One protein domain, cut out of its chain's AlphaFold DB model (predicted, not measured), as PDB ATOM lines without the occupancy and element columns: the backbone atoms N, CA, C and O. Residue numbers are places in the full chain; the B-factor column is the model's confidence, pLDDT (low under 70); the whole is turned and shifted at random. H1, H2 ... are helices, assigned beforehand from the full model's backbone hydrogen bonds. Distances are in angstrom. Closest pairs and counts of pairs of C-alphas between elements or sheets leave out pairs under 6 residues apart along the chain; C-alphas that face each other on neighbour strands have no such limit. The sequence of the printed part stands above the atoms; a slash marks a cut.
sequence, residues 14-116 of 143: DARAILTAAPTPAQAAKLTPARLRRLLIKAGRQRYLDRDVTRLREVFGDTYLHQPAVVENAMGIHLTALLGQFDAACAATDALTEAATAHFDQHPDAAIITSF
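This is residues 14 to 116 of the 143 residues of an uncharacterized protein of Mycolicibacterium phocaicum (UniProt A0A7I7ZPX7). One long helix, H5, makes the length; H1 to H4 form a head beside its first part, its residues 88 to 100 stick out free, and small H6 makes a corner beyond its far end. The printed part has 103 residues, six named helices, H1 to H6 in order, and no named strand: all helix, only just extended, close to loose, radius of gyration of the C-alphas 19.6 A, spans 61 by 31 by 20 A.

Find C-alpha 14 at (-34.793, 38.427, -29.197); H1 runs to residue 21, then H2, residues 25 to 29, H3, 33 to 42, and H4, 49 to 61. From C-alpha 69 at (-11.026, 45.507, -36.894), H5 runs 51.4 A to residue 104; H6 spans 110 to 115.

See H1 touch H3, closest C-alphas Asp 14 and Leu 40, 5.6 A. H3 touches H4 at a steep tilt of 55 degrees, closest C-alphas Leu 36 and Val 53, 6.0 A. H4, with residues 57 to 61 alone, touches H2, closest C-alphas Phe 60 and Ala 29, 5.0 A. H5, with residues 80 to 87 alone, touches H1, closest C-alphas Thr 80 and Thr 20, 6.6 A. H6 is close to H5 but not clearly touching, closest C-alphas Ala 110 and Phe 104, 6.4 A. In each helix every O i to N i+4 pair is within hydrogen-bond range.

The farthest C-alphas, Pro 68 and Pro 108, are 61.8 A apart. The printed part has no cut, no long link, and no printed residue is under pLDDT 70.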
ATOM      1  N   ASP A  14     -35.163  37.025 -28.984       84.25
ATOM      2  CA  ASP A  14     -34.793  38.427 -29.197       84.25
ATOM      3  C   ASP A  14     -33.298  38.676 -29.010       84.25
ATOM      4  O   ASP A  14     -32.690  39.352 -29.841       84.25
ATOM      5  N   ALA A  15     -32.698  38.098 -27.967       86.19
ATOM      6  CA  ALA A  15     -31.260  38.186 -27.742       86.19
ATOM      7  C   ALA A  15     -30.491  37.551 -28.908       86.19
ATOM      8  O   ALA A  15     -29.584  38.172 -29.465       86.19
ATOM      9  N   ARG A  16     -30.924  36.360 -29.344       87.75
ATOM     10  CA  ARG A  16     -30.329  35.643 -30.481       87.75
ATOM     11  C   ARG A  16     -30.463  36.447 -31.772       87.75
ATOM     12  O   ARG A  16     -29.453  36.732 -32.404       87.75
ATOM     13  N   ALA A  17     -31.657  36.951 -32.091       87.25
ATOM     14  CA  ALA A  17     -31.890  37.759 -33.291       87.25
ATOM     15  C   ALA A  17     -31.028  39.036 -33.359       87.25
ATOM     16  O   ALA A  17     -30.602  39.438 -34.445       87.25
ATOM     17  N   ILE A  18     -30.772  39.686 -32.220       87.94
ATOM     18  CA  ILE A  18     -29.900  40.866 -32.156       87.94
ATOM     19  C   ILE A  18     -28.437  40.470 -32.361       87.94
ATOM     20  O   ILE A  18     -27.748  41.117 -33.150       87.94
ATOM     21  N   LEU A  19     -27.974  39.400 -31.711       87.94
ATOM     22  CA  LEU A  19     -26.600  38.915 -31.847       87.94
ATOM     23  C   LEU A  19     -26.297  38.418 -33.267       87.94
ATOM     24  O   LEU A  19     -25.219  38.693 -33.786       87.94
ATOM     25  N   THR A  20     -27.257  37.785 -33.948       87.12
ATOM     26  CA  THR A  20     -27.109  37.419 -35.367       87.12
ATOM     27  C   THR A  20     -27.032  38.655 -36.269       87.12
ATOM     28  O   THR A  20     -26.339  38.647 -37.284       87.12
ATOM     29  N   ALA A  21     -27.749  39.733 -35.929       86.06
ATOM     30  CA  ALA A  21     -27.758  40.964 -36.720       86.06
ATOM     31  C   ALA A  21     -26.527  41.857 -36.486       86.06
ATOM     32  O   ALA A  21     -26.196  42.661 -37.361       86.06
ATOM     33  N   ALA A  22     -25.888  41.742 -35.322       87.62
ATOM     34  CA  ALA A  22     -24.679  42.467 -34.953       87.62
ATOM     35  C   ALA A  22     -23.724  41.583 -34.128       87.62
ATOM     36  O   ALA A  22     -23.628  41.742 -32.910       87.62
ATOM     37  N   PRO A  23     -22.988  40.671 -34.786       85.12
ATOM     38  CA  PRO A  23     -22.020  39.801 -34.125       85.12
ATOM     39  C   PRO A  23     -20.755  40.518 -33.624       85.12
ATOM     40  O   PRO A  23     -19.961  39.918 -32.903       85.12
ATOM     41  N   THR A  24     -20.529  41.782 -33.995       85.38
ATOM     42  CA  THR A  24     -19.378  42.571 -33.524       85.38
ATOM     43  C   THR A  24     -19.825  43.861 -32.834       85.38
ATOM     44  O   THR A  24     -20.853  44.431 -33.217       85.38
ATOM     45  N   PRO A  25     -19.061  44.379 -31.854       81.81
ATOM     46  CA  PRO A  25     -19.410  45.623 -31.163       81.81
ATOM     47  C   PRO A  25     -19.475  46.813 -32.133       81.81
ATOM     48  O   PRO A  25     -20.397  47.624 -32.056       81.81
ATOM     49  N   ALA A  26     -18.584  46.867 -33.132       84.12
ATOM     50  CA  ALA A  26     -18.637  47.874 -34.191       84.12
ATOM     51  C   ALA A  26     -19.910  47.791 -35.056       84.12
ATOM     52  O   ALA A  26     -20.393  48.812 -35.554       84.12
ATOM     53  N   GLN A  27     -20.470  46.595 -35.264       85.00
ATOM     54  CA  GLN A  27     -21.760  46.432 -35.944       85.00
ATOM     55  C   GLN A  27     -22.934  46.773 -35.022       85.00
ATOM     56  O   GLN A  27     -23.898  47.386 -35.483       85.00
ATOM     57  N   ALA A  28     -22.836  46.455 -33.729       86.19
ATOM     58  CA  ALA A  28     -23.855  46.777 -32.734       86.19
ATOM     59  C   ALA A  28     -24.035  48.296 -32.582       86.19
ATOM     60  O   ALA A  28     -25.163  48.788 -32.633       86.19
ATOM     61  N   ALA A  29     -22.939  49.061 -32.543       85.94
ATOM     62  CA  ALA A  29     -22.971  50.526 -32.493       85.94
ATOM     63  C   ALA A  29     -23.689  51.161 -33.708       85.94
ATOM     64  O   ALA A  29     -24.344  52.207 -33.605       85.94
ATOM     65  N   LYS A  30     -23.633  50.503 -34.875       86.94
ATOM     66  CA  LYS A  30     -24.293  50.947 -36.116       86.94
ATOM     67  C   LYS A  30     -25.794  50.633 -36.161       86.94
ATOM     68  O   LYS A  30     -26.478  51.093 -37.078       86.94
ATOM     69  N   LEU A  31     -26.340  49.865 -35.212       87.25
ATOM     70  CA  LEU A  31     -27.760  49.500 -35.209       87.25
ATOM     71  C   LEU A  31     -28.653  50.689 -34.854       87.25
ATOM     72  O   LEU A  31     -28.686  51.150 -33.716       87.25
ATOM     73  N   THR A  32     -29.446  51.152 -35.818       89.31
ATOM     74  CA  THR A  32     -30.414  52.230 -35.585       89.31
ATOM     75  C   THR A  32     -31.596  51.762 -34.723       89.31
ATOM     76  O   THR A  32     -31.974  50.587 -34.782       89.31
ATOM     77  N   PRO A  33     -32.260  52.672 -33.981       88.31
ATOM     78  CA  PRO A  33     -33.437  52.343 -33.168       88.31
ATOM     79  C   PRO A  33     -34.556  51.669 -33.975       88.31
ATOM     80  O   PRO A  33     -35.164  50.696 -33.533       88.31
ATOM     81  N   ALA A  34     -34.780  52.125 -35.211       89.75
ATOM     82  CA  ALA A  34     -35.768  51.536 -36.113       89.75
ATOM     83  C   ALA A  34     -35.426  50.084 -36.493       89.75
ATOM     84  O   ALA A  34     -36.319  49.239 -36.586       89.75
ATOM     85  N   ARG A  35     -34.137  49.774 -36.697       88.38
ATOM     86  CA  ARG A  35     -33.684  48.409 -36.993       88.38
ATOM     87  C   ARG A  35     -33.802  47.509 -35.765       88.38
ATOM     88  O   ARG A  35     -34.301  46.398 -35.905       88.38
ATOM     89  N   LEU A  36     -33.434  48.006 -34.582       88.69
ATOM     90  CA  LEU A  36     -33.633  47.300 -33.311       88.69
ATOM     91  C   LEU A  36     -35.111  46.960 -33.091       88.69
ATOM     92  O   LEU A  36     -35.443  45.803 -32.853       88.69
ATOM     93  N   ARG A  37     -36.014  47.929 -33.285       89.44
ATOM     94  CA  ARG A  37     -37.462  47.711 -33.159       89.44
ATOM     95  C   ARG A  37     -37.962  46.610 -34.094       89.44
ATOM     96  O   ARG A  37     -38.709  45.737 -33.662       89.44
ATOM     97  N   ARG A  38     -37.531  46.610 -35.360       90.56
ATOM     98  CA  ARG A  38     -37.899  45.559 -36.329       90.56
ATOM     99  C   ARG A  38     -37.398  44.178 -35.909       90.56
ATOM    100  O   ARG A  38     -38.141  43.211 -36.043       90.56
ATOM    101  N   LEU A  39     -36.165  44.083 -35.406       88.75
ATOM    102  CA  LEU A  39     -35.595  42.819 -34.931       88.75
ATOM    103  C   LEU A  39     -36.352  42.281 -33.712       88.75
ATOM    104  O   LEU A  39     -36.707  41.107 -33.696       88.75
ATOM    105  N   LEU A  40     -36.675  43.143 -32.746       87.19
ATOM    106  CA  LEU A  40     -37.448  42.763 -31.563       87.19
ATOM    107  C   LEU A  40     -38.866  42.296 -31.925       87.19
ATOM    108  O   LEU A  40     -39.318  41.271 -31.422       87.19
ATOM    109  N   ILE A  41     -39.544  42.997 -32.843       88.38
ATOM    110  CA  ILE A  41     -40.865  42.587 -33.344       88.38
ATOM    111  C   ILE A  41     -40.777  41.222 -34.032       88.38
ATOM    112  O   ILE A  41     -41.587  40.341 -33.754       88.38
ATOM    113  N   LYS A  42     -39.771  41.019 -34.896       86.12
ATOM    114  CA  LYS A  42     -39.548  39.733 -35.575       86.12
ATOM    115  C   LYS A  42     -39.291  38.597 -34.579       86.12
ATOM    116  O   LYS A  42     -39.715  37.476 -34.822       86.12
ATOM    117  N   ALA A  43     -38.645  38.894 -33.456       83.31
ATOM    118  CA  ALA A  43     -38.415  37.951 -32.369       83.31
ATOM    119  C   ALA A  43     -39.633  37.733 -31.444       83.31
ATOM    120  O   ALA A  43     -39.522  37.039 -30.435       83.31
ATOM    121  N   GLY A  44     -40.790  38.329 -31.753       82.25
ATOM    122  CA  GLY A  44     -42.038  38.138 -31.011       82.25
ATOM    123  C   GLY A  44     -42.240  39.088 -29.825       82.25
ATOM    124  O   GLY A  44     -43.182  38.904 -29.051       82.25
ATOM    125  N   ARG A  45     -41.403  40.123 -29.652       81.19
ATOM    126  CA  ARG A  45     -41.608  41.149 -28.611       81.19
ATOM    127  C   ARG A  45     -42.708  42.118 -29.034       81.19
ATOM    128  O   ARG A  45     -42.576  42.829 -30.025       81.19
ATOM    129  N   GLN A  46     -43.781  42.162 -28.245       77.38
ATOM    130  CA  GLN A  46     -44.923  43.065 -28.457       77.38
ATOM    131  C   GLN A  46     -45.051  44.144 -27.372       77.38
ATOM    132  O   GLN A  46     -45.638  45.195 -27.612       77.38
ATOM    133  N   ARG A  47     -44.506  43.904 -26.173       80.50
ATOM    134  CA  ARG A  47     -44.583  44.818 -25.023       80.50
ATOM    135  C   ARG A  47     -43.243  45.505 -24.792       80.50
ATOM    136  O   ARG A  47     -42.209  44.924 -25.095       80.50
ATOM    137  N   TYR A  48     -43.284  46.720 -24.242       82.81
ATOM    138  CA  TYR A  48     -42.109  47.505 -23.829       82.81
ATOM    139  C   TYR A  48     -41.036  47.729 -24.915       82.81
ATOM    140  O   TYR A  48     -39.907  48.077 -24.591       82.81
ATOM    141  N   LEU A  49     -41.400  47.617 -26.199       84.75
ATOM    142  CA  LEU A  49     -40.476  47.739 -27.334       84.75
ATOM    143  C   LEU A  49     -39.640  49.021 -27.289       84.75
ATOM    144  O   LEU A  49     -38.426  48.952 -27.412       84.75
ATOM    145  N   ASP A  50     -40.265  50.182 -27.094       86.06
ATOM    146  CA  ASP A  50     -39.535  51.456 -27.115       86.06
ATOM    147  C   ASP A  50     -38.573  51.593 -25.920       86.06
ATOM    148  O   ASP A  50     -37.465  52.112 -26.070       86.06
ATOM    149  N   ARG A  51     -38.943  51.047 -24.751       87.12
ATOM    150  CA  ARG A  51     -38.061  50.960 -23.575       87.12
ATOM    151  C   ARG A  51     -36.853  50.068 -23.863       87.12
ATOM    152  O   ARG A  51     -35.725  50.478 -23.599       87.12
ATOM    153  N   ASP A  52     -37.082  48.882 -24.417       86.06
ATOM    154  CA  ASP A  52     -36.018  47.916 -24.705       86.06
ATOM    155  C   ASP A  52     -35.090  48.418 -25.817       86.06
ATOM    156  O   ASP A  52     -33.873  48.303 -25.700       86.06
ATOM    157  N   VAL A  53     -35.635  49.049 -26.864       89.38
ATOM    158  CA  VAL A  53     -34.841  49.690 -27.926       89.38
ATOM    159  C   VAL A  53     -33.950  50.786 -27.353       89.38
ATOM    160  O   VAL A  53     -32.779  50.854 -27.720       89.38
ATOM    161  N   THR A  54     -34.482  51.623 -26.460       88.94
ATOM    162  CA  THR A  54     -33.719  52.710 -25.830       88.94
ATOM    163  C   THR A  54     -32.594  52.143 -24.968       88.94
ATOM    164  O   THR A  54     -31.434  52.472 -25.199       88.94
ATOM    165  N   ARG A  55     -32.907  51.188 -24.079       88.88
ATOM    166  CA  ARG A  55     -31.918  50.493 -23.238       88.88
ATOM    167  C   ARG A  55     -30.814  49.835 -24.072       88.88
ATOM    168  O   ARG A  55     -29.638  49.957 -23.754       88.88
ATOM    169  N   LEU A  56     -31.175  49.127 -25.143       87.31
ATOM    170  CA  LEU A  56     -30.203  48.467 -26.020       87.31
ATOM    171  C   LEU A  56     -29.343  49.474 -26.783       87.31
ATOM    172  O   LEU A  56     -28.152  49.243 -26.967       87.31
ATOM    173  N   ARG A  57     -29.930  50.591 -27.224       88.69
ATOM    174  CA  ARG A  57     -29.202  51.650 -27.925       88.69
ATOM    175  C   ARG A  57     -28.209  52.356 -27.008       88.69
ATOM    176  O   ARG A  57     -27.120  52.662 -27.475       88.69
ATOM    177  N   GLU A  58     -28.567  52.587 -25.748       88.44
ATOM    178  CA  GLU A  58     -27.656  53.123 -24.732       88.44
ATOM    179  C   GLU A  58     -26.476  52.181 -24.519       88.44
ATOM    180  O   GLU A  58     -25.335  52.603 -24.659       88.44
ATOM    181  N   VAL A  59     -26.743  50.890 -24.296       86.75
ATOM    182  CA  VAL A  59     -25.678  49.897 -24.109       86.75
ATOM    183  C   VAL A  59     -24.790  49.807 -25.350       86.75
ATOM    184  O   VAL A  59     -23.582  49.861 -25.218       86.75
ATOM    185  N   PHE A  60     -25.338  49.713 -26.563       85.75
ATOM    186  CA  PHE A  60     -24.516  49.608 -27.781       85.75
ATOM    187  C   PHE A  60     -23.832  50.912 -28.202       85.75
ATOM    188  O   PHE A  60     -22.925  50.873 -29.031       85.75
ATOM    189  N   GLY A  61     -24.298  52.052 -27.696       81.25
ATOM    190  CA  GLY A  61     -23.706  53.365 -27.937       81.25
ATOM    191  C   GLY A  61     -22.647  53.759 -26.908       81.25
ATOM    192  O   GLY A  61     -21.989  54.777 -27.109       81.25
ATOM    193  N   ASP A  62     -22.496  52.987 -25.831       82.88
ATOM    194  CA  ASP A  62     -21.514  53.254 -24.787       82.88
ATOM    195  C   ASP A  62     -20.077  53.008 -25.283       82.88
ATOM    196  O   ASP A  62     -19.829  52.300 -26.265       82.88
ATOM    197  N   THR A  63     -19.110  53.630 -24.614       76.38
ATOM    198  CA  THR A  63     -17.705  53.568 -25.017       76.38
ATOM    199  C   THR A  63     -17.074  52.273 -24.521       76.38
ATOM    200  O   THR A  63     -16.785  52.122 -23.336       76.38
ATOM    201  N   TYR A  64     -16.803  51.347 -25.443       77.88
ATOM    202  CA  TYR A  64     -16.058  50.122 -25.154       77.88
ATOM    203  C   TYR A  64     -14.638  50.175 -25.704       77.88
ATOM    204  O   TYR A  64     -14.334  50.873 -26.672       77.88
ATOM    205  N   LEU A  65     -13.754  49.395 -25.084       82.44
ATOM    206  CA  LEU A  65     -12.392  49.223 -25.565       82.44
ATOM    207  C   LEU A  65     -12.427  48.378 -26.846       82.44
ATOM    208  O   LEU A  65     -12.708  47.179 -26.801       82.44
ATOM    209  N   HIS A  66     -12.182  49.019 -27.985       81.00
ATOM    210  CA  HIS A  66     -12.223  48.360 -29.286       81.00
ATOM    211  C   HIS A  66     -10.938  47.596 -29.576       81.00
ATOM    212  O   HIS A  66      -9.835  48.055 -29.276       81.00
ATOM    213  N   GLN A  67     -11.099  46.432 -30.197       84.06
ATOM    214  CA  GLN A  67      -9.979  45.677 -30.741       84.06
ATOM    215  C   GLN A  67      -9.735  46.076 -32.201       84.06
ATOM    216  O   GLN A  67     -10.603  46.676 -32.841       84.06
ATOM    217  N   PRO A  68      -8.561  45.752 -32.773       88.69
ATOM    218  CA  PRO A  68      -8.327  45.939 -34.196       88.69
ATOM    219  C   PRO A  68      -9.439  45.284 -35.023       88.69
ATOM    220  O   PRO A  68      -9.861  44.164 -34.731       88.69
ATOM    221  N   ALA A  69      -9.876  45.947 -36.097       85.81
ATOM    222  CA  ALA A  69     -11.026  45.507 -36.894       85.81
ATOM    223  C   ALA A  69     -10.906  44.059 -37.415       85.81
ATOM    224  O   ALA A  69     -11.904  43.355 -37.541       85.81
ATOM    225  N   VAL A  70      -9.682  43.593 -37.688       89.75
ATOM    226  CA  VAL A  70      -9.410  42.207 -38.109       89.75
ATOM    227  C   VAL A  70      -9.762  41.207 -37.002       89.75
ATOM    228  O   VAL A  70     -10.366  40.173 -37.280       89.75
ATOM    229  N   VAL A  71      -9.437  41.534 -35.750       89.44
ATOM    230  CA  VAL A  71      -9.739  40.698 -34.580       89.44
ATOM    231  C   VAL A  71     -11.240  40.695 -34.310       89.44
ATOM    232  O   VAL A  71     -11.821  39.627 -34.134       89.44
ATOM    233  N   GLU A  72     -11.893  41.860 -34.345       88.38
ATOM    234  CA  GLU A  72     -13.346  41.937 -34.153       88.38
ATOM    235  C   GLU A  72     -14.106  41.142 -35.222       88.38
ATOM    236  O   GLU A  72     -15.049  40.424 -34.896       88.38
ATOM    237  N   ASN A  73     -13.673  41.201 -36.486       88.06
ATOM    238  CA  ASN A  73     -14.272  40.407 -37.558       88.06
ATOM    239  C   ASN A  73     -14.079  38.899 -37.342       88.06
ATOM    240  O   ASN A  73     -15.034  38.140 -37.503       88.06
ATOM    241  N   ALA A  74     -12.878  38.461 -36.947       90.38
ATOM    242  CA  ALA A  74     -12.617  37.055 -36.639       90.38
ATOM    243  C   ALA A  74     -13.489  36.560 -35.473       90.38
ATOM    244  O   ALA A  74     -14.100  35.492 -35.564       90.38
ATOM    245  N   MET A  75     -13.626  37.366 -34.414       88.81
ATOM    246  CA  MET A  75     -14.544  37.059 -33.316       88.81
ATOM    247  C   MET A  75     -16.004  37.034 -33.772       88.81
ATOM    248  O   MET A  75     -16.752  36.174 -33.325       88.81
ATOM    249  N   GLY A  76     -16.414  37.924 -34.680       88.19
ATOM    250  CA  GLY A  76     -17.768  37.923 -35.236       88.19
ATOM    251  C   GLY A  76     -18.098  36.637 -36.001       88.19
ATOM    252  O   GLY A  76     -19.191  36.088 -35.849       88.19
ATOM    253  N   ILE A  77     -17.142  36.108 -36.772       91.25
ATOM    254  CA  ILE A  77     -17.276  34.804 -37.445       91.25
ATOM    255  C   ILE A  77     -17.407  33.686 -36.405       91.25
ATOM    256  O   ILE A  77     -18.311  32.856 -36.503       91.25
ATOM    257  N   HIS A  78     -16.544  33.691 -35.385       91.62
ATOM    258  CA  HIS A  78     -16.586  32.702 -34.310       91.62
ATOM    259  C   HIS A  78     -17.923  32.725 -33.555       91.62
ATOM    260  O   HIS A  78     -18.557  31.684 -33.385       91.62
ATOM    261  N   LEU A  79     -18.400  33.913 -33.180       90.88
ATOM    262  CA  LEU A  79     -19.686  34.099 -32.515       90.88
ATOM    263  C   LEU A  79     -20.842  33.592 -33.381       90.88
ATOM    264  O   LEU A  79     -21.742  32.943 -32.865       90.88
ATOM    265  N   THR A  80     -20.811  33.839 -34.691       90.19
ATOM    266  CA  THR A  80     -21.860  33.363 -35.608       90.19
ATOM    267  C   THR A  80     -21.927  31.834 -35.639       90.19
ATOM    268  O   THR A  80     -23.019  31.267 -35.612       90.19
ATOM    269  N   ALA A  81     -20.777  31.155 -35.642       92.19
ATOM    270  CA  ALA A  81     -20.729  29.696 -35.573       92.19
ATOM    271  C   ALA A  81     -21.290  29.164 -34.241       92.19
ATOM    272  O   ALA A  81     -22.101  28.237 -34.242       92.19
ATOM    273  N   LEU A  82     -20.915  29.788 -33.118       92.50
ATOM    274  CA  LEU A  82     -21.435  29.433 -31.793       92.50
ATOM    275  C   LEU A  82     -22.945  29.671 -31.683       92.50
ATOM    276  O   LEU A  82     -23.659  28.836 -31.130       92.50
ATOM    277  N   LEU A  83     -23.447  30.777 -32.238       91.69
ATOM    278  CA  LEU A  83     -24.880  31.069 -32.270       91.69
ATOM    279  C   LEU A  83     -25.649  30.006 -33.050       91.69
ATOM    280  O   LEU A  83     -26.696  29.581 -32.584       91.69
ATOM    281  N   GLY A  84     -25.113  29.512 -34.171       90.69
ATOM    282  CA  GLY A  84     -25.745  28.421 -34.917       90.69
ATOM    283  C   GLY A  84     -25.876  27.133 -34.095       90.69
ATOM    284  O   GLY A  84     -26.926  26.492 -34.105       90.69
ATOM    285  N   GLN A  85     -24.839  26.772 -33.333       91.94
ATOM    286  CA  GLN A  85     -24.889  25.620 -32.424       91.94
ATOM    287  C   GLN A  85     -25.889  25.840 -31.284       91.94
ATOM    288  O   GLN A  85     -26.649  24.936 -30.936       91.94
ATOM    289  N   PHE A  86     -25.906  27.045 -30.719       90.38
ATOM    290  CA  PHE A  86     -26.812  27.406 -29.639       90.38
ATOM    291  C   PHE A  86     -28.277  27.421 -30.094       90.38
ATOM    292  O   PHE A  86     -29.140  26.884 -29.405       90.38
ATOM    293  N   ASP A  87     -28.551  27.948 -31.288       88.75
ATOM    294  CA  ASP A  87     -29.876  27.927 -31.906       88.75
ATOM    295  C   ASP A  87     -30.383  26.497 -32.097       88.75
ATOM    296  O   ASP A  87     -31.533  26.202 -31.755       88.75
ATOM    297  N   ALA A  88     -29.520  25.603 -32.585       90.50
ATOM    298  CA  ALA A  88     -29.840  24.189 -32.733       90.50
ATOM    299  C   ALA A  88     -30.110  23.512 -31.381       90.50
ATOM    300  O   ALA A  88     -31.051  22.728 -31.272       90.50
ATOM    301  N   ALA A  89     -29.338  23.838 -30.340       90.56
ATOM    302  CA  ALA A  89     -29.551  23.306 -28.996       90.56
ATOM    303  C   ALA A  89     -30.891  23.769 -28.397       90.56
ATOM    304  O   ALA A  89     -31.627  22.956 -27.832       90.56
ATOM    305  N   CYS A  90     -31.249  25.048 -28.562       88.19
ATOM    306  CA  CYS A  90     -32.558  25.561 -28.155       88.19
ATOM    307  C   CYS A  90     -33.693  24.839 -28.893       88.19
ATOM    308  O   CYS A  90     -34.595  24.316 -28.248       88.19
ATOM    309  N   ALA A  91     -33.611  24.732 -30.222       88.50
ATOM    310  CA  ALA A  91     -34.628  24.041 -31.013       88.50
ATOM    311  C   ALA A  91     -34.760  22.554 -30.635       88.50
ATOM    312  O   ALA A  91     -35.870  22.034 -30.545       88.50
ATOM    313  N   ALA A  92     -33.642  21.872 -30.368       89.94
ATOM    314  CA  ALA A  92     -33.649  20.491 -29.893       89.94
ATOM    315  C   ALA A  92     -34.318  20.359 -28.516       89.94
ATOM    316  O   ALA A  92     -35.021  19.384 -28.269       89.94
ATOM    317  N   THR A  93     -34.131  21.346 -27.637       89.38
ATOM    318  CA  THR A  93     -34.766  21.379 -26.311       89.38
ATOM    319  C   THR A  93     -36.276  21.559 -26.433       89.38
ATOM    320  O   THR A  93     -37.031  20.838 -25.782       89.38
ATOM    321  N   ASP A  94     -36.722  22.467 -27.303       87.38
ATOM    322  CA  ASP A  94     -38.144  22.696 -27.563       87.38
ATOM    323  C   ASP A  94     -38.804  21.426 -28.131       87.38
ATOM    324  O   ASP A  94     -39.816  20.962 -27.604       87.38
ATOM    325  N   ALA A  95     -38.175  20.792 -29.128       89.69
ATOM    326  CA  ALA A  95     -38.664  19.549 -29.729       89.69
ATOM    327  C   ALA A  95     -38.687  18.377 -28.734       89.69
ATOM    328  O   ALA A  95     -39.641  17.600 -28.706       89.69
ATOM    329  N   LEU A  96     -37.656  18.249 -27.892       91.38
ATOM    330  CA  LEU A  96     -37.620  17.232 -26.842       91.38
ATOM    331  C   LEU A  96     -38.725  17.461 -25.812       91.38
ATOM    332  O   LEU A  96     -39.349  16.502 -25.370       91.38
ATOM    333  N   THR A  97     -38.982  18.717 -25.449       89.31
ATOM    334  CA  THR A  97     -40.048  19.069 -24.507       89.31
ATOM    335  C   THR A  97     -41.413  18.697 -25.074       89.31
ATOM    336  O   THR A  97     -42.211  18.066 -24.384       89.31
ATOM    337  N   GLU A  98     -41.672  19.013 -26.344       87.56
ATOM    338  CA  GLU A  98     -42.905  18.620 -27.033       87.56
ATOM    339  C   GLU A  98     -43.059  17.094 -27.092       87.56
ATOM    340  O   GLU A  98     -44.092  16.557 -26.691       87.56
ATOM    341  N   ALA A  99     -42.009  16.381 -27.512       88.88
ATOM    342  CA  ALA A  99     -42.023  14.925 -27.606       88.88
ATOM    343  C   ALA A  99     -42.221  14.256 -26.238       88.88
ATOM    344  O   ALA A  99     -43.000  13.307 -26.131       88.88
ATOM    345  N   ALA A 100     -41.547  14.749 -25.197       88.81
ATOM    346  CA  ALA A 100     -41.674  14.231 -23.840       88.81
ATOM    347  C   ALA A 100     -43.081  14.467 -23.285       88.81
ATOM    348  O   ALA A 100     -43.664  13.544 -22.727       88.81
ATOM    349  N   THR A 101     -43.651  15.658 -23.497       85.50
ATOM    350  CA  THR A 101     -45.021  15.978 -23.064       85.50
ATOM    351  C   THR A 101     -46.033  15.077 -23.774       85.50
ATOM    352  O   THR A 101     -46.849  14.433 -23.122       85.50
ATOM    353  N   ALA A 102     -45.915  14.923 -25.097       85.62
ATOM    354  CA  ALA A 102     -46.813  14.076 -25.883       85.62
ATOM    355  C   ALA A 102     -46.741  12.586 -25.504       85.62
ATOM    356  O   ALA A 102     -47.750  11.885 -25.583       85.62
ATOM    357  N   HIS A 103     -45.566  12.081 -25.111       86.69
ATOM    358  CA  HIS A 103     -45.428  10.710 -24.604       86.69
ATOM    359  C   HIS A 103     -45.932  10.579 -23.168       86.69
ATOM    360  O   HIS A 103     -46.513   9.555 -22.817       86.69
ATOM    361  N   PHE A 104     -45.735  11.607 -22.344       83.88
ATOM    362  CA  PHE A 104     -46.233  11.616 -20.977       83.88
ATOM    363  C   PHE A 104     -47.764  11.592 -20.942       83.88
ATOM    364  O   PHE A 104     -48.329  10.817 -20.181       83.88
ATOM    365  N   ASP A 105     -48.431  12.334 -21.826       82.94
ATOM    366  CA  ASP A 105     -49.897  12.359 -21.932       82.94
ATOM    367  C   ASP A 105     -50.509  11.009 -22.350       82.94
ATOM    368  O   ASP A 105     -51.688  10.757 -22.108       82.94
ATOM    369  N   GLN A 106     -49.718  10.111 -22.948       86.88
ATOM    370  CA  GLN A 106     -50.144   8.744 -23.271       86.88
ATOM    371  C   GLN A 106     -50.077   7.799 -22.062       86.88
ATOM    372  O   GLN A 106     -50.582   6.677 -22.134       86.88
ATOM    373  N   HIS A 107     -49.448   8.214 -20.958       80.88
ATOM    374  CA  HIS A 107     -49.330   7.385 -19.766       80.88
ATOM    375  C   HIS A 107     -50.704   7.228 -19.087       80.88
ATOM    376  O   HIS A 107     -51.391   8.229 -18.873       80.88
ATOM    377  N   PRO A 108     -51.112   6.009 -18.682       84.38
ATOM    378  CA  PRO A 108     -52.433   5.760 -18.091       84.38
ATOM    379  C   PRO A 108     -52.710   6.623 -16.852       84.38
ATOM    380  O   PRO A 108     -53.834   7.072 -16.641       84.38
ATOM    381  N   ASP A 109     -51.666   6.923 -16.079       82.31
ATOM    382  CA  ASP A 109     -51.767   7.744 -14.872       82.31
ATOM    383  C   ASP A 109     -51.443   9.229 -15.101       82.31
ATOM    384  O   ASP A 109     -51.355   9.981 -14.134       82.31
ATOM    385  N   ALA A 110     -51.257   9.694 -16.343       79.31
ATOM    386  CA  ALA A 110     -50.869  11.084 -16.623       79.31
ATOM    387  C   ALA A 110     -51.834  12.099 -15.991       79.31
ATOM    388  O   ALA A 110     -51.411  13.073 -15.363       79.31
ATOM    389  N   ALA A 111     -53.140  11.830 -16.075       76.75
ATOM    390  CA  ALA A 111     -54.181  12.660 -15.467       76.75
ATOM    391  C   ALA A 111     -54.111  12.669 -13.929       76.75
ATOM    392  O   ALA A 111     -54.395  13.684 -13.299       76.75
ATOM    393  N   ILE A 112     -53.700  11.555 -13.319       81.69
ATOM    394  CA  ILE A 112     -53.541  11.437 -11.866       81.69
ATOM    395  C   ILE A 112     -52.279  12.187 -11.431       81.69
ATOM    396  O   ILE A 112     -52.331  12.994 -10.506       81.69
ATOM    397  N   ILE A 113     -51.161  11.991 -12.129       78.38
ATOM    398  CA  ILE A 113     -49.869  12.603 -11.795       78.38
ATOM    399  C   ILE A 113     -49.926  14.131 -11.949       78.38
ATOM    400  O   ILE A 113     -49.451  14.854 -11.075       78.38
ATOM    401  N   THR A 114     -50.566  14.640 -13.006       80.56
ATOM    402  CA  THR A 114     -50.705  16.092 -13.236       80.56
ATOM    403  C   THR A 114     -51.758  16.767 -12.356       80.56
ATOM    404  O   THR A 114     -51.744  17.992 -12.237       80.56
ATOM    405  N   SER A 115     -52.639  16.000 -11.701       76.69
ATOM    406  CA  SER A 115     -53.618  16.539 -10.748       76.69
ATOM    407  C   SER A 115     -52.990  17.014  -9.432       76.69
ATOM    408  O   SER A 115     -53.589  17.826  -8.721       76.69
ATOM    409  N   PHE A 116     -51.773  16.554  -9.111       73.12
ATOM    410  CA  PHE A 116     -51.056  17.011  -7.928       73.12
ATOM    411  C   PHE A 116     -50.520  18.438  -8.141       73.12
ATOM    412  O   PHE A 116     -49.803  18.704  -9.115       73.12
TER     413      PHE A 116